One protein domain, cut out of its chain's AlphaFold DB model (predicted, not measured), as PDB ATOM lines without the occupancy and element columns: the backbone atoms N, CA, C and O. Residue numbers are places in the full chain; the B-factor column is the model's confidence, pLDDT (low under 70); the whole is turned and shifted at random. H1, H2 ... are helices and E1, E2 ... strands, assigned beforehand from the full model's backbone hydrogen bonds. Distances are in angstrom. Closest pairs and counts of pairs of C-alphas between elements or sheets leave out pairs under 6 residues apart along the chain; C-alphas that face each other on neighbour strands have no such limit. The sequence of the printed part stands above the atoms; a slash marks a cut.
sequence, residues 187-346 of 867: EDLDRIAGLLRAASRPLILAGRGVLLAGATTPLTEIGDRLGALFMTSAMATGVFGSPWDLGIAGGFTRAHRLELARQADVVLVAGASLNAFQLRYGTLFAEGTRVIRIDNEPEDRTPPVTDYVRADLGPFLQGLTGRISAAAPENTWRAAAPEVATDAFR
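Overview. This is residues 187 to 346 of the 867 residues of a protein of Kocuria rosea (UniProt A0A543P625). What is the overall shape? A strongly twisted sheet of six parallel strands, in the order E3 E2 E1 E4 E5 E6, runs through the middle, with H1 and H3 over one face and H4 over the other face at the E3 end. H5 packs on H1 and H3, and the short H6, H7 and H8 follow one another near E1, E2 and E3. What is it made of? The printed part has 160 residues, with eight named helices and six named strands in the order H1 E1 H2 H3 E2 E3 H4 E4 E5 E6 H5 H6 H7 H8; the class is mixed, helices and strands. How compact is it? It is compact, with a radius of gyration of the C-alphas of 14.1 A, and rounded, spanning 39 by 35 by 29 A.

Arrangement. How do the strands pair? The edge strands are E3, residues 245 to 248, and E6, residues 305 to 310; the inner ones are E2, residues 229 to 232, E1, residues 202 to 206, E4, residues 266 to 270, and E5, residues 290 to 295. Within hydrogen-bond range are N 246 and O 230 of E3 and E2, 2.9 A, N 204 and O 229 of E1 and E2, 2.9 A, N 203 and O 266 of E1 and E4, 2.9 A, N 267 and O 290 of E4 and E5, 2.9 A, and N 293 and O 307 of E5 and E6, 2.8 A. Which helices are on the sheet? H3, residues 216 to 226, runs along the strands over E1, at a height over the sheet of 9.3 A. H1, residues 187 to 197, is on the same face, slantwise to the strands at 42 degrees to E5 on the local plane; H4, residues 255 to 261, is on the opposite face. E1, H2, residues 208 to 212, H3 and E2 form a strand-helix-strand unit, two parallel neighbour strands with helices between, and E3, H4 and E4 a split one, with E2 and E1 between its strands; both crossovers are right-handed. How do the helices meet? The hub is H5, residues 313 to 321, which touches H3 at a shallow tilt of 28 degrees, closest at the C-alphas of Ile 222 and Thr 321, 5.7 A; it touches H1, closest at the C-alphas of Leu 189 and Leu 320, 5.9 A, and only just H2, with 3 pairs of C-alphas within 8 A. H6, residues 333 to 336, H7, residues 338 to 341, and H8, residues 343 to 346, touch no helix. Every O i to N i+4 pair is within hydrogen-bond range in H1, H2, H3, H4 and H5, while H6, H7 and H8 are too short for one.

Along the chain. Where does the first helix begin? H1 begins at C-alpha 187, (15.115, -10.278, -16.314), and is 15.2 A long; H3 is 15.4 A long. Where are the later anchors? E5, 16.4 A long, begins at C-alpha 290, (28.412, -19.382, -7.911), and H8 ends at C-alpha 346, (51.364, -20.266, -20.306).

Size, cuts and confidence. How large is it? The two C-alphas farthest apart, those of Glu 187 and Ala 344, are 42.1 A apart. Are there cuts or long links? The printed part has no cut; the links E2 to E3, E4 to E5 and H5 to H6 are long, with 12, 19 and 11 residues. Where is confidence low? The mean pLDDT of the printed part is 93.5, and no printed residue is under 70.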
ATOM      1  N   GLU A 187      14.852 -10.010 -17.730       95.38
ATOM      2  CA  GLU A 187      15.115 -10.278 -16.314       95.38
ATOM      3  C   GLU A 187      16.339 -11.183 -16.118       95.38
ATOM      4  O   GLU A 187      17.219 -10.841 -15.335       95.38
ATOM      5  N   ASP A 188      16.469 -12.278 -16.874       95.12
ATOM      6  CA  ASP A 188      17.656 -13.142 -16.830       95.12
ATOM      7  C   ASP A 188      18.916 -12.412 -17.291       95.12
ATOM      8  O   ASP A 188      19.958 -12.532 -16.652       95.12
ATOM      9  N   LEU A 189      18.841 -11.631 -18.371       96.94
ATOM     10  CA  LEU A 189      19.993 -10.870 -18.856       96.94
ATOM     11  C   LEU A 189      20.443  -9.810 -17.836       96.94
ATOM     12  O   LEU A 189      21.639  -9.669 -17.588       96.94
ATOM     13  N   ASP A 190      19.506  -9.093 -17.215       97.12
ATOM     14  CA  ASP A 190      19.787  -8.071 -16.201       97.12
ATOM     15  C   ASP A 190      20.305  -8.698 -14.893       97.12
ATOM     16  O   ASP A 190      21.275  -8.205 -14.307       97.12
ATOM     17  N   ARG A 191      19.730  -9.836 -14.479       97.06
ATOM     18  CA  ARG A 191      20.123 -10.637 -13.308       97.06
ATOM     19  C   ARG A 191      21.515 -11.244 -13.464       97.06
ATOM     20  O   ARG A 191      22.350 -11.072 -12.578       97.06
ATOM     21  N   ILE A 192      21.793 -11.920 -14.580       97.69
ATOM     22  CA  ILE A 192      23.106 -12.525 -14.841       97.69
ATOM     23  C   ILE A 192      24.176 -11.440 -15.037       97.69
ATOM     24  O   ILE A 192      25.254 -11.560 -14.460       97.69
ATOM     25  N   ALA A 193      23.882 -10.336 -15.737       97.81
ATOM     26  CA  ALA A 193      24.808  -9.200 -15.802       97.81
ATOM     27  C   ALA A 193      25.062  -8.577 -14.414       97.81
ATOM     28  O   ALA A 193      26.187  -8.184 -14.117       97.81
ATOM     29  N   GLY A 194      24.048  -8.521 -13.542       97.25
ATOM     30  CA  GLY A 194      24.195  -8.098 -12.147       97.25
ATOM     31  C   GLY A 194      25.140  -8.988 -11.340       97.25
ATOM     32  O   GLY A 194      26.050  -8.472 -10.698       97.25
ATOM     33  N   LEU A 195      24.969 -10.312 -11.423       97.81
ATOM     34  CA  LEU A 195      25.843 -11.284 -10.757       97.81
ATOM     35  C   LEU A 195      27.293 -11.204 -11.263       97.81
ATOM     36  O   LEU A 195      28.217 -11.257 -10.460       97.81
ATOM     37  N   LEU A 196      27.494 -11.036 -12.574       97.81
ATOM     38  CA  LEU A 196      28.830 -10.953 -13.173       97.81
ATOM     39  C   LEU A 196      29.556  -9.644 -12.829       97.81
ATOM     40  O   LEU A 196      30.740  -9.683 -12.520       97.81
ATOM     41  N   ARG A 197      28.862  -8.496 -12.810       95.31
ATOM     42  CA  ARG A 197      29.451  -7.203 -12.397       95.31
ATOM     43  C   ARG A 197      29.788  -7.125 -10.901       95.31
ATOM     44  O   ARG A 197      30.510  -6.219 -10.505       95.31
ATOM     45  N   ALA A 198      29.241  -8.021 -10.078       95.25
ATOM     46  CA  ALA A 198      29.526  -8.108  -8.644       95.25
ATOM     47  C   ALA A 198      30.653  -9.108  -8.301       95.25
ATOM     48  O   ALA A 198      31.043  -9.208  -7.138       95.25
ATOM     49  N   ALA A 199      31.159  -9.855  -9.287       97.00
ATOM     50  CA  ALA A 199      32.240 -10.815  -9.108       97.00
ATOM     51  C   ALA A 199      33.593 -10.101  -8.964       97.00
ATOM     52  O   ALA A 199      33.939  -9.251  -9.782       97.00
ATOM     53  N   SER A 200      34.382 -10.481  -7.959       96.44
ATOM     54  CA  SER A 200      35.772 -10.030  -7.801       96.44
ATOM     55  C   SER A 200      36.755 -10.941  -8.540       96.44
ATOM     56  O   SER A 200      37.844 -10.504  -8.909       96.44
ATOM     57  N   ARG A 201      36.395 -12.215  -8.752       97.88
ATOM     58  CA  ARG A 201      37.199 -13.212  -9.478       97.88
ATOM     59  C   ARG A 201      36.336 -13.989 -10.489       97.88
ATOM     60  O   ARG A 201      36.165 -15.202 -10.348       97.88
ATOM     61  N   PRO A 202      35.782 -13.306 -11.516       98.38
ATOM     62  CA  PRO A 202      34.970 -13.946 -12.543       98.38
ATOM     63  C   PRO A 202      35.800 -14.878 -13.436       98.38
ATOM     64  O   PRO A 202      36.814 -14.478 -14.011       98.38
ATOM     65  N   LEU A 203      35.321 -16.110 -13.607       98.69
ATOM     66  CA  LEU A 203      35.856 -17.104 -14.540       98.69
ATOM     67  C   LEU A 203      34.840 -17.370 -15.658       98.69
ATOM     68  O   LEU A 203      33.647 -17.523 -15.396       98.69
ATOM     69  N   ILE A 204      35.298 -17.493 -16.902       98.69
ATOM     70  CA  ILE A 204      34.455 -17.903 -18.033       98.69
ATOM     71  C   ILE A 204      34.897 -19.278 -18.532       98.69
ATOM     72  O   ILE A 204      36.055 -19.465 -18.887       98.69
ATOM     73  N   LEU A 205      33.960 -20.227 -18.609       98.31
ATOM     74  CA  LEU A 205      34.186 -21.573 -19.134       98.31
ATOM     75  C   LEU A 205      33.410 -21.772 -20.447       98.31
ATOM     76  O   LEU A 205      32.191 -21.964 -20.440       98.31
ATOM     77  N   ALA A 206      34.124 -21.774 -21.576       98.12
ATOM     78  CA  ALA A 206      33.553 -22.069 -22.892       98.12
ATOM     79  C   ALA A 206      33.504 -23.577 -23.186       98.12
ATOM     80  O   ALA A 206      34.517 -24.276 -23.141       98.12
ATOM     81  N   GLY A 207      32.331 -24.085 -23.559       96.38
ATOM     82  CA  GLY A 207      32.176 -25.403 -24.171       96.38
ATOM     83  C   GLY A 207      31.958 -25.331 -25.682       96.38
ATOM     84  O   GLY A 207      31.721 -24.262 -26.246       96.38
ATOM     85  N   ARG A 208      31.962 -26.493 -26.350       94.44
ATOM     86  CA  ARG A 208      31.706 -26.615 -27.801       94.44
ATOM     87  C   ARG A 208      30.404 -25.937 -28.264       94.44
ATOM     88  O   ARG A 208      30.323 -25.530 -29.419       94.44
ATOM     89  N   GLY A 209      29.405 -25.766 -27.392       94.88
ATOM     90  CA  GLY A 209      28.192 -25.008 -27.717       94.88
ATOM     91  C   GLY A 209      28.469 -23.565 -28.166       94.88
ATOM     92  O   GLY A 209      27.745 -23.054 -29.015       94.88
ATOM     93  N   VAL A 210      29.546 -22.937 -27.679       96.44
ATOM     94  CA  VAL A 210      29.992 -21.597 -28.108       96.44
ATOM     95  C   VAL A 210      30.416 -21.607 -29.580       96.44
ATOM     96  O   VAL A 210      29.987 -20.741 -30.339       96.44
ATOM     97  N   LEU A 211      31.179 -22.626 -29.998       94.50
ATOM     98  CA  LEU A 211      31.600 -22.820 -31.391       94.50
ATOM     99  C   LEU A 211      30.388 -23.060 -32.302       94.50
ATOM    100  O   LEU A 211      30.225 -22.381 -33.312       94.50
ATOM    101  N   LEU A 212      29.498 -23.978 -31.903       92.44
ATOM    102  CA  LEU A 212      28.282 -24.323 -32.655       92.44
ATOM    103  C   LEU A 212      27.288 -23.153 -32.776       92.44
ATOM    104  O   LEU A 212      26.462 -23.148 -33.684       92.44
ATOM    105  N   ALA A 213      27.356 -22.173 -31.871       93.50
ATOM    106  CA  ALA A 213      26.538 -20.963 -31.896       93.50
ATOM    107  C   ALA A 213      27.235 -19.748 -32.545       93.50
ATOM    108  O   ALA A 213      26.639 -18.673 -32.582       93.50
ATOM    109  N   GLY A 214      28.491 -19.879 -33.000       94.25
ATOM    110  CA  GLY A 214      29.298 -18.751 -33.487       94.25
ATOM    111  C   GLY A 214      29.542 -17.662 -32.430       94.25
ATOM    112  O   GLY A 214      29.757 -16.501 -32.769       94.25
ATOM    113  N   ALA A 215      29.458 -18.013 -31.144       96.19
ATOM    114  CA  ALA A 215      29.314 -17.066 -30.038       96.19
ATOM    115  C   ALA A 215      30.635 -16.718 -29.323       96.19
ATOM    116  O   ALA A 215      30.607 -16.139 -28.239       96.19
ATOM    117  N   THR A 216      31.786 -17.050 -29.920       95.81
ATOM    118  CA  THR A 216      33.117 -16.766 -29.358       95.81
ATOM    119  C   THR A 216      33.317 -15.275 -29.095       95.81
ATOM    120  O   THR A 216      33.561 -14.895 -27.958       95.81
ATOM    121  N   THR A 217      33.147 -14.420 -30.109       95.94
ATOM    122  CA  THR A 217      33.418 -12.976 -30.005       95.94
ATOM    123  C   THR A 217      32.692 -12.287 -28.839       95.94
ATOM    124  O   THR A 217      33.384 -11.680 -28.024       95.94
ATOM    125  N   PRO A 218      31.352 -12.393 -28.670       96.88
ATOM    126  CA  PRO A 218      30.686 -11.769 -27.527       96.88
ATOM    127  C   PRO A 218      31.093 -12.394 -26.183       96.88
ATOM    128  O   PRO A 218      31.109 -11.684 -25.183       96.88
ATOM    129  N   LEU A 219      31.458 -13.684 -26.132       97.81
ATOM    130  CA  LEU A 219      31.933 -14.321 -24.898       97.81
ATOM    131  C   LEU A 219      33.320 -13.809 -24.478       97.81
ATOM    132  O   LEU A 219      33.524 -13.509 -23.301       97.81
ATOM    133  N   THR A 220      34.248 -13.673 -25.429       97.19
ATOM    134  CA  THR A 220      35.562 -13.051 -25.201       97.19
ATOM    135  C   THR A 220      35.389 -11.603 -24.752       97.19
ATOM    136  O   THR A 220      35.956 -11.207 -23.738       97.19
ATOM    137  N   GLU A 221      34.524 -10.837 -25.427       97.25
ATOM    138  CA  GLU A 221      34.263  -9.433 -25.100       97.25
ATOM    139  C   GLU A 221      33.653  -9.253 -23.697       97.25
ATOM    140  O   GLU A 221      34.034  -8.334 -22.974       97.25
ATOM    141  N   ILE A 222      32.749 -10.144 -23.267       97.94
ATOM    142  CA  ILE A 222      32.259 -10.182 -21.878       97.94
ATOM    143  C   ILE A 222      33.423 -10.424 -20.909       97.94
ATOM    144  O   ILE A 222      33.528  -9.725 -19.903       97.94
ATOM    145  N   GLY A 223      34.313 -11.372 -21.215       97.44
ATOM    146  CA  GLY A 223      35.482 -11.657 -20.383       97.44
ATOM    147  C   GLY A 223      36.457 -10.488 -20.285       97.44
ATOM    148  O   GLY A 223      36.943 -10.191 -19.197       97.44
ATOM    149  N   ASP A 224      36.695  -9.779 -21.385       96.81
ATOM    150  CA  ASP A 224      37.565  -8.602 -21.405       96.81
ATOM    151  C   ASP A 224      36.942  -7.408 -20.673       96.81
ATOM    152  O   ASP A 224      37.631  -6.747 -19.898       96.81
ATOM    153  N   ARG A 225      35.628  -7.178 -20.821       97.31
ATOM    154  CA  ARG A 225      34.891  -6.146 -20.067       97.31
ATOM    155  C   ARG A 225      34.862  -6.429 -18.561       97.31
ATOM    156  O   ARG A 225      34.944  -5.489 -17.778       97.31
ATOM    157  N   LEU A 226      34.767  -7.692 -18.144       97.44
ATOM    158  CA  LEU A 226      34.826  -8.092 -16.729       97.44
ATOM    159  C   LEU A 226      36.257  -8.151 -16.168       97.44
ATOM    160  O   LEU A 226      36.429  -8.244 -14.955       97.44
ATOM    161  N   GLY A 227      37.282  -8.177 -17.026       97.44
ATOM    162  CA  GLY A 227      38.633  -8.562 -16.622       97.44
ATOM    163  C   GLY A 227      38.685  -9.976 -16.027       97.44
ATOM    164  O   GLY A 227      39.368 -10.215 -15.031       97.44
ATOM    165  N   ALA A 228      37.927 -10.895 -16.628       98.12
ATOM    166  CA  ALA A 228      37.801 -12.294 -16.236       98.12
ATOM    167  C   ALA A 228      38.960 -13.155 -16.756       98.12
ATOM    168  O   ALA A 228      39.572 -12.845 -17.784       98.12
ATOM    169  N   LEU A 229      39.210 -14.273 -16.074       98.25
ATOM    170  CA  LEU A 229      40.044 -15.359 -16.593       98.25
ATOM    171  C   LEU A 229      39.194 -16.333 -17.425       98.25
ATOM    172  O   LEU A 229      37.967 -16.386 -17.283       98.25
ATOM    173  N   PHE A 230      39.843 -17.117 -18.282       98.00
ATOM    174  CA  PHE A 230      39.186 -18.077 -19.169       98.00
ATOM    175  C   PHE A 230      39.572 -19.529 -18.860       98.00
ATOM    176  O   PHE A 230      40.645 -19.819 -18.334       98.00
ATOM    177  N   MET A 231      38.671 -20.440 -19.217       97.75
ATOM    178  CA  MET A 231      38.868 -21.883 -19.301       97.75
ATOM    179  C   MET A 231      38.017 -22.459 -20.437       97.75
ATOM    180  O   MET A 231      37.014 -21.875 -20.857       97.75
ATOM    181  N   THR A 232      38.357 -23.661 -20.893       97.44
ATOM    182  CA  THR A 232      37.639 -24.341 -21.984       97.44
ATOM    183  C   THR A 232      37.233 -25.769 -21.611       97.44
ATOM    184  O   THR A 232      37.815 -26.388 -20.726       97.44
ATOM    185  N   SER A 233      36.239 -26.347 -22.287       95.44
ATOM    186  CA  SER A 233      36.165 -27.813 -22.417       95.44
ATOM    187  C   SER A 233      37.204 -28.286 -23.441       95.44
ATOM    188  O   SER A 233      37.555 -27.513 -24.328       95.44
ATOM    189  N   ALA A 234      37.619 -29.558 -23.418       93.06
ATOM    190  CA  ALA A 234      38.617 -30.070 -24.372       93.06
ATOM    191  C   ALA A 234      38.251 -29.811 -25.851       93.06
ATOM    192  O   ALA A 234      39.104 -29.428 -26.641       93.06
ATOM    193  N   MET A 235      36.960 -29.909 -26.199       92.12
ATOM    194  CA  MET A 235      36.422 -29.612 -27.540       92.12
ATOM    195  C   MET A 235      36.265 -28.106 -27.850       92.12
ATOM    196  O   MET A 235      35.516 -27.735 -28.754       92.12
ATOM    197  N   ALA A 236      36.868 -27.235 -27.044       95.19
ATOM    198  CA  ALA A 236      36.870 -25.783 -27.206       95.19
ATOM    199  C   ALA A 236      38.229 -25.161 -26.829       95.19
ATOM    200  O   ALA A 236      38.308 -23.950 -26.649       95.19
ATOM    201  N   THR A 237      39.292 -25.963 -26.688       94.31
ATOM    202  CA  THR A 237      40.640 -25.448 -26.396       94.31
ATOM    203  C   THR A 237      41.108 -24.471 -27.480       94.31
ATOM    204  O   THR A 237      40.739 -24.612 -28.643       94.31
ATOM    205  N   GLY A 238      41.862 -23.437 -27.103       90.50
ATOM    206  CA  GLY A 238      42.320 -22.390 -28.024       90.50
ATOM    207  C   GLY A 238      41.245 -21.394 -28.494       90.50
ATOM    208  O   GLY A 238      41.583 -20.445 -29.195       90.50
ATOM    209  N   VAL A 239      39.969 -21.539 -28.101       94.00
ATOM    210  CA  VAL A 239      38.859 -20.698 -28.614       94.00
ATOM    211  C   VAL A 239      39.017 -19.202 -28.329       94.00
ATOM    212  O   VAL A 239      38.511 -18.383 -29.091       94.00
ATOM    213  N   PHE A 240      39.707 -18.838 -27.247       92.12
ATOM    214  CA  PHE A 240      39.849 -17.445 -26.824       92.12
ATOM    215  C   PHE A 240      41.058 -16.720 -27.426       92.12
ATOM    216  O   PHE A 240      41.056 -15.492 -27.436       92.12
ATOM    217  N   GLY A 241      42.102 -17.442 -27.860       87.75
ATOM    218  CA  GLY A 241      43.382 -16.845 -28.280       87.75
ATOM    219  C   GLY A 241      44.018 -15.902 -27.240       87.75
ATOM    220  O   GLY A 241      44.801 -15.026 -27.600       87.75
ATOM    221  N   SER A 242      43.635 -16.021 -25.965       91.12
ATOM    222  CA  SER A 242      43.844 -14.992 -24.944       91.12
ATOM    223  C   SER A 242      44.986 -15.358 -23.993       91.12
ATOM    224  O   SER A 242      45.054 -16.505 -23.549       91.12
ATOM    225  N   PRO A 243      45.836 -14.398 -23.575       92.81
ATOM    226  CA  PRO A 243      46.841 -14.641 -22.542       92.81
ATOM    227  C   PRO A 243      46.231 -14.912 -21.154       92.81
ATOM    228  O   PRO A 243      46.962 -15.256 -20.236       92.81
ATOM    229  N   TRP A 244      44.909 -14.784 -20.989       95.69
ATOM    230  CA  TRP A 244      44.189 -15.024 -19.733       95.69
ATOM    231  C   TRP A 244      43.506 -16.406 -19.662       95.69
ATOM    232  O   TRP A 244      42.647 -16.622 -18.808       95.69
ATOM    233  N   ASP A 245      43.853 -17.328 -20.569       94.19
ATOM    234  CA  ASP A 245      43.324 -18.697 -20.608       94.19
ATOM    235  C   ASP A 245      44.129 -19.652 -19.709       94.19
ATOM    236  O   ASP A 245      45.325 -19.884 -19.899       94.19
ATOM    237  N   LEU A 246      43.448 -20.237 -18.721       94.69
ATOM    238  CA  LEU A 246      43.988 -21.259 -17.824       94.69
ATOM    239  C   LEU A 246      44.027 -22.650 -18.492       94.69
ATOM    240  O   LEU A 246      44.659 -23.574 -17.973       94.69
ATOM    241  N   GLY A 247      43.410 -22.796 -19.666       93.12
ATOM    242  CA  GLY A 247      43.391 -24.000 -20.486       93.12
ATOM    243  C   GLY A 247      42.156 -24.868 -20.257       93.12
ATOM    244  O   GLY A 247      41.080 -24.407 -19.861       93.12
ATOM    245  N   ILE A 248      42.295 -26.163 -20.544       95.19
ATOM    246  CA  ILE A 248      41.177 -27.105 -20.473       95.19
ATOM    247  C   ILE A 248      40.794 -27.357 -19.011       95.19
ATOM    248  O   ILE A 248      41.595 -27.858 -18.218       95.19
ATOM    249  N   ALA A 249      39.546 -27.058 -18.665       95.12
ATOM    250  CA  ALA A 249      38.943 -27.345 -17.375       95.12
ATOM    251  C   ALA A 249      38.790 -28.853 -17.149       95.12
ATOM    252  O   ALA A 249      38.234 -29.576 -17.981       95.12
ATOM    253  N   GLY A 250      39.224 -29.315 -15.978       91.88
ATOM    254  CA  GLY A 250      38.980 -30.670 -15.512       91.88
ATOM    255  C   GLY A 250      40.257 -31.451 -15.272       91.88
ATOM    256  O   GLY A 250      41.227 -30.949 -14.706       91.88
ATOM    257  N   GLY A 251      40.244 -32.714 -15.683       89.12
ATOM    258  CA  GLY A 251      41.391 -33.610 -15.577       89.12
ATOM    259  C   GLY A 251      42.638 -33.186 -16.366       89.12
ATOM    260  O   GLY A 251      43.715 -33.670 -16.048       89.12
ATOM    261  N   PHE A 252      42.505 -32.277 -17.341       91.88
ATOM    262  CA  PHE A 252      43.594 -31.814 -18.217       91.88
ATOM    263  C   PHE A 252      44.140 -30.417 -17.838       91.88
ATOM    264  O   PHE A 252      44.933 -29.838 -18.574       91.88
ATOM    265  N   THR A 253      43.736 -29.861 -16.689       90.38
ATOM    266  CA  THR A 253      44.285 -28.598 -16.160       90.38
ATOM    267  C   THR A 253      45.609 -28.843 -15.421       90.38
ATOM    268  O   THR A 253      45.655 -29.712 -14.547       90.38
ATOM    269  N   ARG A 254      46.653 -28.043 -15.702       87.31
ATOM    270  CA  ARG A 254      47.920 -28.036 -14.930       87.31
ATOM    271  C   ARG A 254      47.691 -27.575 -13.482       87.31
ATOM    272  O   ARG A 254      46.785 -26.778 -13.233       87.31
ATOM    273  N   ALA A 255      48.506 -28.050 -12.538       87.19
ATOM    274  CA  ALA A 255      48.255 -27.902 -11.098       87.19
ATOM    275  C   ALA A 255      48.104 -26.438 -10.633       87.19
ATOM    276  O   ALA A 255      47.061 -26.079 -10.089       87.19
ATOM    277  N   HIS A 256      49.074 -25.570 -10.938       87.62
ATOM    278  CA  HIS A 256      49.040 -24.144 -10.571       87.62
ATOM    279  C   HIS A 256      47.863 -23.390 -11.205       87.62
ATOM    280  O   HIS A 256      47.244 -22.528 -10.583       87.62
ATOM    281  N   ARG A 257      47.491 -23.752 -12.440       92.06
ATOM    282  CA  ARG A 257      46.332 -23.164 -13.133       92.06
ATOM    283  C   ARG A 257      45.007 -23.597 -12.503       92.06
ATOM    284  O   ARG A 257      44.076 -22.799 -12.435       92.06
ATOM    285  N   LEU A 258      44.925 -24.837 -12.018       91.62
ATOM    286  CA  LEU A 258      43.776 -25.354 -11.270       91.62
ATOM    287  C   LEU A 258      43.644 -24.684  -9.893       91.62
ATOM    288  O   LEU A 258      42.532 -24.385  -9.465       91.62
ATOM    289  N   GLU A 259      44.758 -24.434  -9.207       92.06
ATOM    290  CA  GLU A 259      44.780 -23.709  -7.930       92.06
ATOM    291  C   GLU A 259      44.276 -22.270  -8.075       92.06
ATOM    292  O   GLU A 259      43.507 -21.814  -7.229       92.06
ATOM    293  N   LEU A 260      44.617 -21.586  -9.172       94.69
ATOM    294  CA  LEU A 260      44.059 -20.271  -9.484       94.69
ATOM    295  C   LEU A 260      42.577 -20.350  -9.893       94.69
ATOM    296  O   LEU A 260      41.761 -19.602  -9.359       94.69
ATOM    297  N   ALA A 261      42.194 -21.289 -10.769       95.69
ATOM    298  CA  ALA A 261      40.800 -21.467 -11.202       95.69
ATOM    299  C   ALA A 261      39.830 -21.708 -10.027       95.69
ATOM    300  O   ALA A 261      38.703 -21.213 -10.036       95.69
ATOM    301  N   ARG A 262      40.284 -22.416  -8.983       95.56
ATOM    302  CA  ARG A 262      39.526 -22.666  -7.744       95.56
ATOM    303  C   ARG A 262      39.220 -21.415  -6.923       95.56
ATOM    304  O   ARG A 262      38.331 -21.471  -6.080       95.56
ATOM    305  N   GLN A 263      39.916 -20.301  -7.145       96.94
ATOM    306  CA  GLN A 263      39.664 -19.054  -6.416       96.94
ATOM    307  C   GLN A 263      38.411 -18.318  -6.919       96.94
ATOM    308  O   GLN A 263      37.955 -17.391  -6.242       96.94
ATOM    309  N   ALA A 264      37.869 -18.696  -8.085       98.12
ATOM    310  CA  ALA A 264      36.740 -18.022  -8.720       98.12
ATOM    311  C   ALA A 264      35.508 -17.943  -7.801       98.12
ATOM    312  O   ALA A 264      35.065 -18.946  -7.236       98.12
ATOM    313  N   ASP A 265      34.935 -16.746  -7.672       97.88
ATOM    314  CA  ASP A 265      33.707 -16.513  -6.903       97.88
ATOM    315  C   ASP A 265      32.447 -16.692  -7.763       97.88
ATOM    316  O   ASP A 265      31.451 -17.247  -7.292       97.88
ATOM    317  N   VAL A 266      32.515 -16.312  -9.042       98.56
ATOM    318  CA  VAL A 266      31.470 -16.532 -10.050       98.56
ATOM    319  C   VAL A 266      32.061 -17.189 -11.297       98.56
ATOM    320  O   VAL A 266      33.073 -16.738 -11.831       98.56
ATOM    321  N   VAL A 267      31.394 -18.229 -11.808       98.50
ATOM    322  CA  VAL A 267      31.766 -18.913 -13.057       98.50
ATOM    323  C   VAL A 267      30.628 -18.816 -14.068       98.50
ATOM    324  O   VAL A 267      29.530 -19.304 -13.803       98.50
ATOM    325  N   LEU A 268      30.892 -18.248 -15.248       98.56
ATOM    326  CA  LEU A 268      29.985 -18.284 -16.396       98.56
ATOM    327  C   LEU A 268      30.323 -19.477 -17.297       98.56
ATOM    328  O   LEU A 268      31.300 -19.453 -18.042       98.56
ATOM    329  N   VAL A 269      29.494 -20.513 -17.257       98.00
ATOM    330  CA  VAL A 269      29.599 -21.706 -18.100       98.00
ATOM    331  C   VAL A 269      28.707 -21.539 -19.330       98.00
ATOM    332  O   VAL A 269      27.482 -21.609 -19.233       98.00
ATOM    333  N   ALA A 270      29.314 -21.359 -20.499       97.69
ATOM    334  CA  ALA A 270      28.608 -21.189 -21.767       97.69
ATOM    335  C   ALA A 270      28.728 -22.458 -22.627       97.69
ATOM    336  O   ALA A 270      29.818 -22.808 -23.077       97.69
ATOM    337  N   GLY A 271      27.616 -23.160 -22.874       94.69
ATOM    338  CA  GLY A 271      27.570 -24.268 -23.841       94.69
ATOM    339  C   GLY A 271      28.474 -25.467 -23.527       94.69
ATOM    340  O   GLY A 271      28.928 -26.148 -24.454       94.69
ATOM    341  N   ALA A 272      28.771 -25.706 -22.246       94.19
ATOM    342  CA  ALA A 272      29.519 -26.867 -21.765       94.19
ATOM    343  C   ALA A 272      28.616 -27.813 -20.963       94.19
ATOM    344  O   ALA A 272      27.732 -27.376 -20.226       94.19
ATOM    345  N   SER A 273      28.873 -29.118 -21.074       89.44
ATOM    346  CA  SER A 273      28.057 -30.166 -20.451       89.44
ATOM    347  C   SER A 273      28.408 -30.476 -18.994       89.44
ATOM    348  O   SER A 273      27.671 -31.232 -18.371       89.44
ATOM    349  N   LEU A 274      29.512 -29.927 -18.462       91.31
ATOM    350  CA  LEU A 274      29.981 -30.140 -17.082       91.31
ATOM    351  C   LEU A 274      30.015 -31.626 -16.671       91.31
ATOM    352  O   LEU A 274      29.566 -32.004 -15.592       91.31
ATOM    353  N   ASN A 275      30.551 -32.495 -17.536       88.88
ATOM    354  CA  ASN A 275      30.692 -33.915 -17.203       88.88
ATOM    355  C   ASN A 275      31.659 -34.134 -16.013       88.88
ATOM    356  O   ASN A 275      32.442 -33.251 -15.660       88.88
ATOM    357  N   ALA A 276      31.636 -35.326 -15.409       90.12
ATOM    358  CA  ALA A 276      32.416 -35.624 -14.203       90.12
ATOM    359  C   ALA A 276      33.936 -35.391 -14.360       90.12
ATOM    360  O   ALA A 276      34.569 -34.890 -13.431       90.12
ATOM    361  N   PHE A 277      34.516 -35.677 -15.532       90.56
ATOM    362  CA  PHE A 277      35.934 -35.409 -15.812       90.56
ATOM    363  C   PHE A 277      36.227 -33.904 -15.901       90.56
ATOM    364  O   PHE A 277      37.237 -33.440 -15.369       90.56
ATOM    365  N   GLN A 278      35.328 -33.137 -16.527       91.62
ATOM    366  CA  GLN A 278      35.419 -31.679 -16.614       91.62
ATOM    367  C   GLN A 278      35.260 -31.030 -15.230       91.62
ATOM    368  O   GLN A 278      36.022 -30.139 -14.888       91.62
ATOM    369  N   LEU A 279      34.341 -31.512 -14.388       92.12
ATOM    370  CA  LEU A 279      34.151 -31.030 -13.010       92.12
ATOM    371  C   LEU A 279      35.207 -31.536 -12.005       92.12
ATOM    372  O   LEU A 279      35.100 -31.218 -10.820       92.12
ATOM    373  N   ARG A 280      36.189 -32.350 -12.426       92.38
ATOM    374  CA  ARG A 280      37.104 -33.100 -11.535       92.38
ATOM    375  C   ARG A 280      36.362 -33.803 -10.389       92.38
ATOM    376  O   ARG A 280      36.751 -33.681  -9.228       92.38
ATOM    377  N   TYR A 281      35.258 -34.480 -10.707       90.19
ATOM    378  CA  TYR A 281      34.380 -35.157  -9.743       90.19
ATOM    379  C   TYR A 281      33.880 -34.233  -8.611       90.19
ATOM    380  O   TYR A 281      33.745 -34.647  -7.466       90.19
ATOM    381  N   GLY A 282      33.626 -32.962  -8.943       89.94
ATOM    382  CA  GLY A 282      33.184 -31.915  -8.014       89.94
ATOM    383  C   GLY A 282      34.307 -31.009  -7.497       89.94
ATOM    384  O   GLY A 282      34.016 -29.962  -6.936       89.94
ATOM    385  N   THR A 283      35.581 -31.351  -7.724       90.44
ATOM    386  CA  THR A 283      36.742 -30.637  -7.148       90.44
ATOM    387  C   THR A 283      37.350 -29.540  -8.041       90.44
ATOM    388  O   THR A 283      38.440 -29.041  -7.737       90.44
ATOM    389  N   LEU A 284      36.703 -29.174  -9.158       93.06
ATOM    390  CA  LEU A 284      37.159 -28.083 -10.037       93.06
ATOM    391  C   LEU A 284      36.981 -26.696  -9.395       93.06
ATOM    392  O   LEU A 284      37.880 -25.869  -9.501       93.06
ATOM    393  N   PHE A 285      35.842 -26.449  -8.747       93.88
ATOM    394  CA  PHE A 285      35.507 -25.167  -8.117       93.88
ATOM    395  C   PHE A 285      35.511 -25.298  -6.589       93.88
ATOM    396  O   PHE A 285      35.469 -26.413  -6.064       93.88
ATOM    397  N   ALA A 286      35.579 -24.173  -5.876       93.31
ATOM    398  CA  ALA A 286      35.487 -24.160  -4.421       93.31
ATOM    399  C   ALA A 286      34.030 -24.291  -3.941       93.31
ATOM    400  O   ALA A 286      33.074 -24.016  -4.671       93.31
ATOM    401  N   GLU A 287      33.856 -24.683  -2.678       89.88
ATOM    402  CA  GLU A 287      32.557 -24.579  -2.017       89.88
ATOM    403  C   GLU A 287      32.140 -23.100  -1.930       89.88
ATOM    404  O   GLU A 287      32.933 -22.237  -1.559       89.88
ATOM    405  N   GLY A 288      30.898 -22.800  -2.316       89.81
ATOM    406  CA  GLY A 288      30.373 -21.432  -2.374       89.81
ATOM    407  C   GLY A 288      30.602 -20.687  -3.698       89.81
ATOM    408  O   GLY A 288      29.968 -19.650  -3.895       89.81
ATOM    409  N   THR A 289      31.413 -21.204  -4.633       96.88
ATOM    410  CA  THR A 289      31.519 -20.641  -5.993       96.88
ATOM    411  C   THR A 289      30.151 -20.667  -6.692       96.88
ATOM    412  O   THR A 289      29.530 -21.722  -6.838       96.88
ATOM    413  N   ARG A 290      29.681 -19.513  -7.177       97.50
ATOM    414  CA  ARG A 290      28.412 -19.382  -7.911       97.50
ATOM    415  C   ARG A 290      28.601 -19.758  -9.381       97.50
ATOM    416  O   ARG A 290      29.173 -19.000 -10.160       97.50
ATOM    417  N   VAL A 291      28.088 -20.923  -9.773       97.56
ATOM    418  CA  VAL A 291      28.200 -21.445 -11.144       97.56
ATOM    419  C   VAL A 291      26.919 -21.162 -11.928       97.56
ATOM    420  O   VAL A 291      25.873 -21.769 -11.688       97.56
ATOM    421  N   ILE A 292      27.027 -20.246 -12.890       97.38
ATOM    422  CA  ILE A 292      25.973 -19.825 -13.815       97.38
ATOM    423  C   ILE A 292      26.137 -20.611 -15.121       97.38
ATOM    424  O   ILE A 292      27.128 -20.419 -15.820       97.38
ATOM    425  N   ARG A 293      25.181 -21.468 -15.491       96.38
ATOM    426  CA  ARG A 293      25.203 -22.236 -16.750       96.38
ATOM    427  C   ARG A 293      24.166 -21.727 -17.751       96.38
ATOM    428  O   ARG A 293      22.979 -21.657 -17.440       96.38
ATOM    429  N   ILE A 294      24.622 -21.444 -18.969       96.06
ATOM    430  CA  ILE A 294      23.790 -21.078 -20.121       96.06
ATOM    431  C   ILE A 294      23.883 -22.188 -21.175       96.06
ATOM    432  O   ILE A 294      24.985 -22.575 -21.581       96.06
ATOM    433  N   ASP A 295      22.738 -22.710 -21.607       93.25
ATOM    434  CA  ASP A 295      22.622 -23.814 -22.571       93.25
ATOM    435  C   ASP A 295      21.207 -23.811 -23.207       93.25
ATOM    436  O   ASP A 295      20.294 -23.203 -22.649       93.25
ATOM    437  N   ASN A 296      20.989 -24.477 -24.349       90.56
ATOM    438  CA  ASN A 296      19.651 -24.625 -24.965       90.56
ATOM    439  C   ASN A 296      19.030 -26.028 -24.782       90.56
ATOM    440  O   ASN A 296      17.845 -26.246 -25.074       90.56
ATOM    441  N   GLU A 297      19.793 -26.963 -24.218       87.50
ATOM    442  CA  GLU A 297      19.299 -28.237 -23.682       87.50
ATOM    443  C   GLU A 297      18.243 -28.053 -22.565       87.50
ATOM    444  O   GLU A 297      17.989 -26.933 -22.122       87.50
ATOM    445  N   PRO A 298      17.553 -29.119 -22.116       84.88
ATOM    446  CA  PRO A 298      16.727 -29.065 -20.910       84.88
ATOM    447  C   PRO A 298      17.535 -28.680 -19.660       84.88
ATOM    448  O   PRO A 298      18.738 -28.936 -19.584       84.88
ATOM    449  N   GLU A 299      16.857 -28.096 -18.669       79.31
ATOM    450  CA  GLU A 299      17.483 -27.663 -17.416       79.31
ATOM    451  C   GLU A 299      18.055 -28.840 -16.616       79.31
ATOM    452  O   GLU A 299      17.367 -29.819 -16.327       79.31
ATOM    453  N   ASP A 300      19.325 -28.706 -16.241       71.06
ATOM    454  CA  ASP A 300      20.085 -29.680 -15.466       71.06
ATOM    455  C   ASP A 300      20.906 -28.924 -14.409       71.06
ATOM    456  O   ASP A 300      22.056 -28.536 -14.640       71.06
ATOM    457  N   ARG A 301      20.268 -28.660 -13.258       75.06
ATOM    458  CA  ARG A 301      20.917 -28.123 -12.047       75.06
ATOM    459  C   ARG A 301      21.503 -29.243 -11.192       75.06
ATOM    460  O   ARG A 301      21.216 -29.360 -10.002       75.06
ATOM    461  N   THR A 302      22.320 -30.090 -11.805       74.94
ATOM    462  CA  THR A 302      23.253 -30.925 -11.050       74.94
ATOM    463  C   THR A 302      24.306 -30.031 -10.373       74.94
ATOM    464  O   THR A 302      24.774 -29.061 -10.983       74.94
ATOM    465  N   PRO A 303      24.699 -30.306  -9.113       80.50
ATOM    466  CA  PRO A 303      25.791 -29.582  -8.467       80.50
ATOM    467  C   PRO A 303      27.066 -29.628  -9.329       80.50
ATOM    468  O   PRO A 303      27.391 -30.695  -9.854       80.50
ATOM    469  N   PRO A 304      27.799 -28.511  -9.493       88.88
ATOM    470  CA  PRO A 304      27.724 -27.271  -8.709       88.88
ATOM    471  C   PRO A 304      26.839 -26.146  -9.297       88.88
ATOM    472  O   PRO A 304      26.945 -25.013  -8.838       88.88
ATOM    473  N   VAL A 305      25.992 -26.395 -10.306       93.25
ATOM    474  CA  VAL A 305      25.217 -25.328 -10.984       93.25
ATOM    475  C   VAL A 305      24.208 -24.667 -10.030       93.25
ATOM    476  O   VAL A 305      23.188 -25.263  -9.685       93.25
ATOM    477  N   THR A 306      24.458 -23.412  -9.640       94.31
ATOM    478  CA  THR A 306      23.550 -22.624  -8.780       94.31
ATOM    479  C   THR A 306      22.438 -21.969  -9.594       94.31
ATOM    480  O   THR A 306      21.278 -21.906  -9.177       94.31
ATOM    481  N   ASP A 307      22.796 -21.496 -10.786       94.19
ATOM    482  CA  ASP A 307      21.960 -20.698 -11.667       94.19
ATOM    483  C   ASP A 307      22.001 -21.312 -13.064       94.19
ATOM    484  O   ASP A 307      23.069 -21.472 -13.646       94.19
ATOM    485  N   TYR A 308      20.838 -21.640 -13.618       94.31
ATOM    486  CA  TYR A 308      20.716 -22.138 -14.983       94.31
ATOM    487  C   TYR A 308      19.779 -21.223 -15.771       94.31
ATOM    488  O   TYR A 308      18.747 -20.802 -15.244       94.31
ATOM    489  N   VAL A 309      20.132 -20.916 -17.019       94.31
ATOM    490  CA  VAL A 309      19.254 -20.204 -17.960       94.31
ATOM    491  C   VAL A 309      19.190 -20.981 -19.266       94.31
ATOM    492  O   VAL A 309      20.217 -21.225 -19.907       94.31
ATOM    493  N   ARG A 310      17.970 -21.338 -19.679       94.25
ATOM    494  CA  ARG A 310      17.732 -22.002 -20.960       94.25
ATOM    495  C   ARG A 310      17.657 -20.972 -22.086       94.25
ATOM    496  O   ARG A 310      16.616 -20.342 -22.259       94.25
ATOM    497  N   ALA A 311      18.732 -20.807 -22.848       95.19
ATOM    498  CA  ALA A 311      18.794 -19.838 -23.938       95.19
ATOM    499  C   ALA A 311      19.750 -20.254 -25.066       95.19
ATOM    500  O   ALA A 311      20.768 -20.909 -24.845       95.19
ATOM    501  N   ASP A 312      19.454 -19.814 -26.290       95.06
ATOM    502  CA  ASP A 312      20.396 -19.890 -27.403       95.06
ATOM    503  C   ASP A 312      21.566 -18.917 -27.178       95.06
ATOM    504  O   ASP A 312      21.387 -17.707 -27.008       95.06
ATOM    505  N   LEU A 313      22.784 -19.467 -27.181       95.62
ATOM    506  CA  LEU A 313      23.995 -18.793 -26.697       95.62
ATOM    507  C   LEU A 313      24.327 -17.492 -27.431       95.62
ATOM    508  O   LEU A 313      24.691 -16.521 -26.778       95.62
ATOM    509  N   GLY A 314      24.193 -17.451 -28.761       94.75
ATOM    510  CA  GLY A 314      24.514 -16.261 -29.561       94.75
ATOM    511  C   GLY A 314      23.709 -15.027 -29.122       94.75
ATOM    512  O   GLY A 314      24.309 -14.071 -28.626       94.75
ATOM    513  N   PRO A 315      22.364 -15.056 -29.223       94.88
ATOM    514  CA  PRO A 315      21.508 -13.971 -28.743       94.88
ATOM    515  C   PRO A 315      21.648 -13.677 -27.243       94.88
ATOM    516  O   PRO A 315      21.634 -12.510 -26.856       94.88
ATOM    517  N   PHE A 316      21.812 -14.702 -26.393       96.69
ATOM    518  CA  PHE A 316      21.985 -14.496 -24.949       96.69
ATOM    519  C   PHE A 316      23.267 -13.713 -24.632       96.69
ATOM    520  O   PHE A 316      23.230 -12.719 -23.908       96.69
ATOM    521  N   LEU A 317      24.401 -14.126 -25.204       96.94
ATOM    522  CA  LEU A 317      25.697 -13.500 -24.950       96.94
ATOM    523  C   LEU A 317      25.763 -12.093 -25.557       96.94
ATOM    524  O   LEU A 317      26.159 -11.167 -24.861       96.94
ATOM    525  N   GLN A 318      25.249 -11.881 -26.773       94.94
ATOM    526  CA  GLN A 318      25.078 -10.528 -27.332       94.94
ATOM    527  C   GLN A 318      24.223  -9.629 -26.412       94.94
ATOM    528  O   GLN A 318      24.553  -8.463 -26.185       94.94
ATOM    529  N   GLY A 319      23.155 -10.185 -25.826       95.25
ATOM    530  CA  GLY A 319      22.297  -9.504 -24.856       95.25
ATOM    531  C   GLY A 319      22.989  -9.143 -23.533       95.25
ATOM    532  O   GLY A 319      22.628  -8.123 -22.936       95.25
ATOM    533  N   LEU A 320      23.981  -9.930 -23.095       96.25
ATOM    534  CA  LEU A 320      24.841  -9.630 -21.941       96.25
ATOM    535  C   LEU A 320      25.928  -8.598 -22.263       96.25
ATOM    536  O   LEU A 320      26.164  -7.711 -21.444       96.25
ATOM    537  N   THR A 321      26.556  -8.655 -23.442       94.50
ATOM    538  CA  THR A 321      27.576  -7.676 -23.864       94.50
ATOM    539  C   THR A 321      27.038  -6.242 -23.790       94.50
ATOM    540  O   THR A 321      27.724  -5.343 -23.309       94.50
ATOM    541  N   GLY A 322      25.770  -6.023 -24.158       90.31
ATOM    542  CA  GLY A 322      25.101  -4.721 -24.027       90.31
ATOM    543  C   GLY A 322      24.824  -4.248 -22.586       90.31
ATOM    544  O   GLY A 322      24.421  -3.104 -22.401       90.31
ATOM    545  N   ARG A 323      25.022  -5.100 -21.570       95.00
ATOM    546  CA  ARG A 323      24.695  -4.852 -20.146       95.00
ATOM    547  C   ARG A 323      25.905  -4.819 -19.216       95.00
ATOM    548  O   ARG A 323      25.773  -4.469 -18.041       95.00
ATOM    549  N   ILE A 324      27.069  -5.224 -19.708       94.75
ATOM    550  CA  ILE A 324      28.312  -5.278 -18.945       94.75
ATOM    551  C   ILE A 324      29.205  -4.147 -19.452       94.75
ATOM    552  O   ILE A 324      29.770  -4.226 -20.541       94.75
ATOM    553  N   SER A 325      29.306  -3.066 -18.681       90.75
ATOM    554  CA  SER A 325      30.328  -2.034 -18.885       90.75
ATOM    555  C   SER A 325      31.718  -2.607 -18.596       90.75
ATOM    556  O   SER A 325      31.838  -3.554 -17.820       90.75
ATOM    557  N   ALA A 326      32.763  -2.030 -19.192       90.88
ATOM    558  CA  ALA A 326      34.132  -2.386 -18.835       90.88
ATOM    559  C   ALA A 326      34.427  -1.992 -17.376       90.88
ATOM    560  O   ALA A 326      34.132  -0.866 -16.966       90.88
ATOM    561  N   ALA A 327      35.002  -2.915 -16.610       86.88
ATOM    562  CA  ALA A 327      35.553  -2.650 -15.289       86.88
ATOM    563  C   ALA A 327      36.812  -1.771 -15.394       86.88
ATOM    564  O   ALA A 327      37.532  -1.806 -16.394       86.88
ATOM    565  N   ALA A 328      37.093  -0.993 -14.348       85.00
ATOM    566  CA  ALA A 328      38.349  -0.256 -14.256       85.00
ATOM    567  C   ALA A 328      39.514  -1.261 -14.076       85.00
ATOM    568  O   ALA A 328      39.395  -2.127 -13.202       85.00
ATOM    569  N   PRO A 329      40.592  -1.213 -14.888       83.38
ATOM    570  CA  PRO A 329      41.576  -2.298 -14.982       83.38
ATOM    571  C   PRO A 329      42.174  -2.743 -13.644       83.38
ATOM    572  O   PRO A 329      42.308  -3.939 -13.399       83.38
ATOM    573  N   GLU A 330      42.477  -1.794 -12.763       88.31
ATOM    574  CA  GLU A 330      43.057  -2.003 -11.436       88.31
ATOM    575  C   GLU A 330      42.136  -2.750 -10.456       88.31
ATOM    576  O   GLU A 330      42.611  -3.292  -9.463       88.31
ATOM    577  N   ASN A 331      40.835  -2.832 -10.755       89.88
ATOM    578  CA  ASN A 331      39.827  -3.546  -9.967       89.88
ATOM    579  C   ASN A 331      39.461  -4.923 -10.567       89.88
ATOM    580  O   ASN A 331      38.442  -5.505 -10.200       89.88
ATOM    581  N   THR A 332      40.258  -5.445 -11.508       95.62
ATOM    582  CA  THR A 332      40.012  -6.737 -12.175       95.62
ATOM    583  C   THR A 332      40.848  -7.880 -11.600       95.62
ATOM    584  O   THR A 332      41.958  -7.672 -11.106       95.62
ATOM    585  N   TRP A 333      40.383  -9.126 -11.762       97.06
ATOM    586  CA  TRP A 333      41.182 -10.302 -11.391       97.06
ATOM    587  C   TRP A 333      42.489 -10.385 -12.195       97.06
ATOM    588  O   TRP A 333      43.523 -10.750 -11.645       97.06
ATOM    589  N   ARG A 334      42.486  -9.947 -13.462       96.69
ATOM    590  CA  ARG A 334      43.695  -9.834 -14.302       96.69
ATOM    591  C   ARG A 334      44.774  -8.920 -13.709       96.69
ATOM    592  O   ARG A 334      45.954  -9.196 -13.891       96.69
ATOM    593  N   ALA A 335      44.395  -7.862 -12.989       95.88
ATOM    594  CA  ALA A 335      45.345  -7.002 -12.276       95.88
ATOM    595  C   ALA A 335      45.827  -7.609 -10.944       95.88
ATOM    596  O   ALA A 335      46.930  -7.300 -10.502       95.88
ATOM    597  N   ALA A 336      45.030  -8.489 -10.329       95.50
ATOM    598  CA  ALA A 336      45.397  -9.219  -9.113       95.50
ATOM    599  C   ALA A 336      46.206 -10.509  -9.372       95.50
ATOM    600  O   ALA A 336      46.848 -11.003  -8.449       95.50
ATOM    601  N   ALA A 337      46.179 -11.039 -10.601       94.88
ATOM    602  CA  ALA A 337      46.912 -12.229 -11.049       94.88
ATOM    603  C   ALA A 337      47.630 -11.991 -12.407       94.88
ATOM    604  O   ALA A 337      47.358 -12.689 -13.393       94.88
ATOM    605  N   PRO A 338      48.508 -10.971 -12.522       95.56
ATOM    606  CA  PRO A 338      49.147 -10.595 -13.788       95.56
ATOM    607  C   PRO A 338      50.103 -11.668 -14.336       95.56
ATOM    608  O   PRO A 338      50.388 -11.686 -15.535       95.56
ATOM    609  N   GLU A 339      50.584 -12.583 -13.490       93.25
ATOM    610  CA  GLU A 339      51.455 -13.694 -13.870       93.25
ATOM    611  C   GLU A 339      50.819 -14.629 -14.905       93.25
ATOM    612  O   GLU A 339      51.544 -15.197 -15.725       93.25
ATOM    613  N   VAL A 340      49.482 -14.728 -14.939       93.69
ATOM    614  CA  VAL A 340      48.735 -15.564 -15.897       93.69
ATOM    615  C   VAL A 340      49.086 -15.219 -17.341       93.69
ATOM    616  O   VAL A 340      49.234 -16.115 -18.171       93.69
ATOM    617  N   ALA A 341      49.284 -13.931 -17.636       93.69
ATOM    618  CA  ALA A 341      49.588 -13.464 -18.982       93.69
ATOM    619  C   ALA A 341      51.004 -13.827 -19.464       93.69
ATOM    620  O   ALA A 341      51.275 -13.729 -20.664       93.69
ATOM    621  N   THR A 342      51.906 -14.251 -18.575       91.75
ATOM    622  CA  THR A 342      53.316 -14.513 -18.904       91.75
ATOM    623  C   THR A 342      53.516 -15.820 -19.675       91.75
ATOM    624  O   THR A 342      52.821 -16.813 -19.455       91.75
ATOM    625  N   ASP A 343      54.526 -15.862 -20.547       85.56
ATOM    626  CA  ASP A 343      54.890 -17.097 -21.255       85.56
ATOM    627  C   ASP A 343      55.411 -18.193 -20.311       85.56
ATOM    628  O   ASP A 343      55.252 -19.370 -20.612       85.56
ATOM    629  N   ALA A 344      55.935 -17.841 -19.129       84.25
ATOM    630  CA  ALA A 344      56.304 -18.815 -18.098       84.25
ATOM    631  C   ALA A 344      55.076 -19.548 -17.518       84.25
ATOM    632  O   ALA A 344      55.088 -20.767 -17.353       84.25
ATOM    633  N   PHE A 345      53.977 -18.831 -17.257       85.75
ATOM    634  CA  PHE A 345      52.730 -19.436 -16.777       85.75
ATOM    635  C   PHE A 345      51.999 -20.218 -17.887       85.75
ATOM    636  O   PHE A 345      51.386 -21.267 -17.630       85.75
ATOM    637  N   ARG A 346      52.071 -19.721 -19.133       81.38
ATOM    638  CA  ARG A 346      51.364 -20.266 -20.306       81.38
ATOM    639  C   ARG A 346      52.091 -21.380 -21.064       81.38
ATOM    640  O   ARG A 346      51.403 -22.240 -21.613       81.38
TER     641      ARG A 346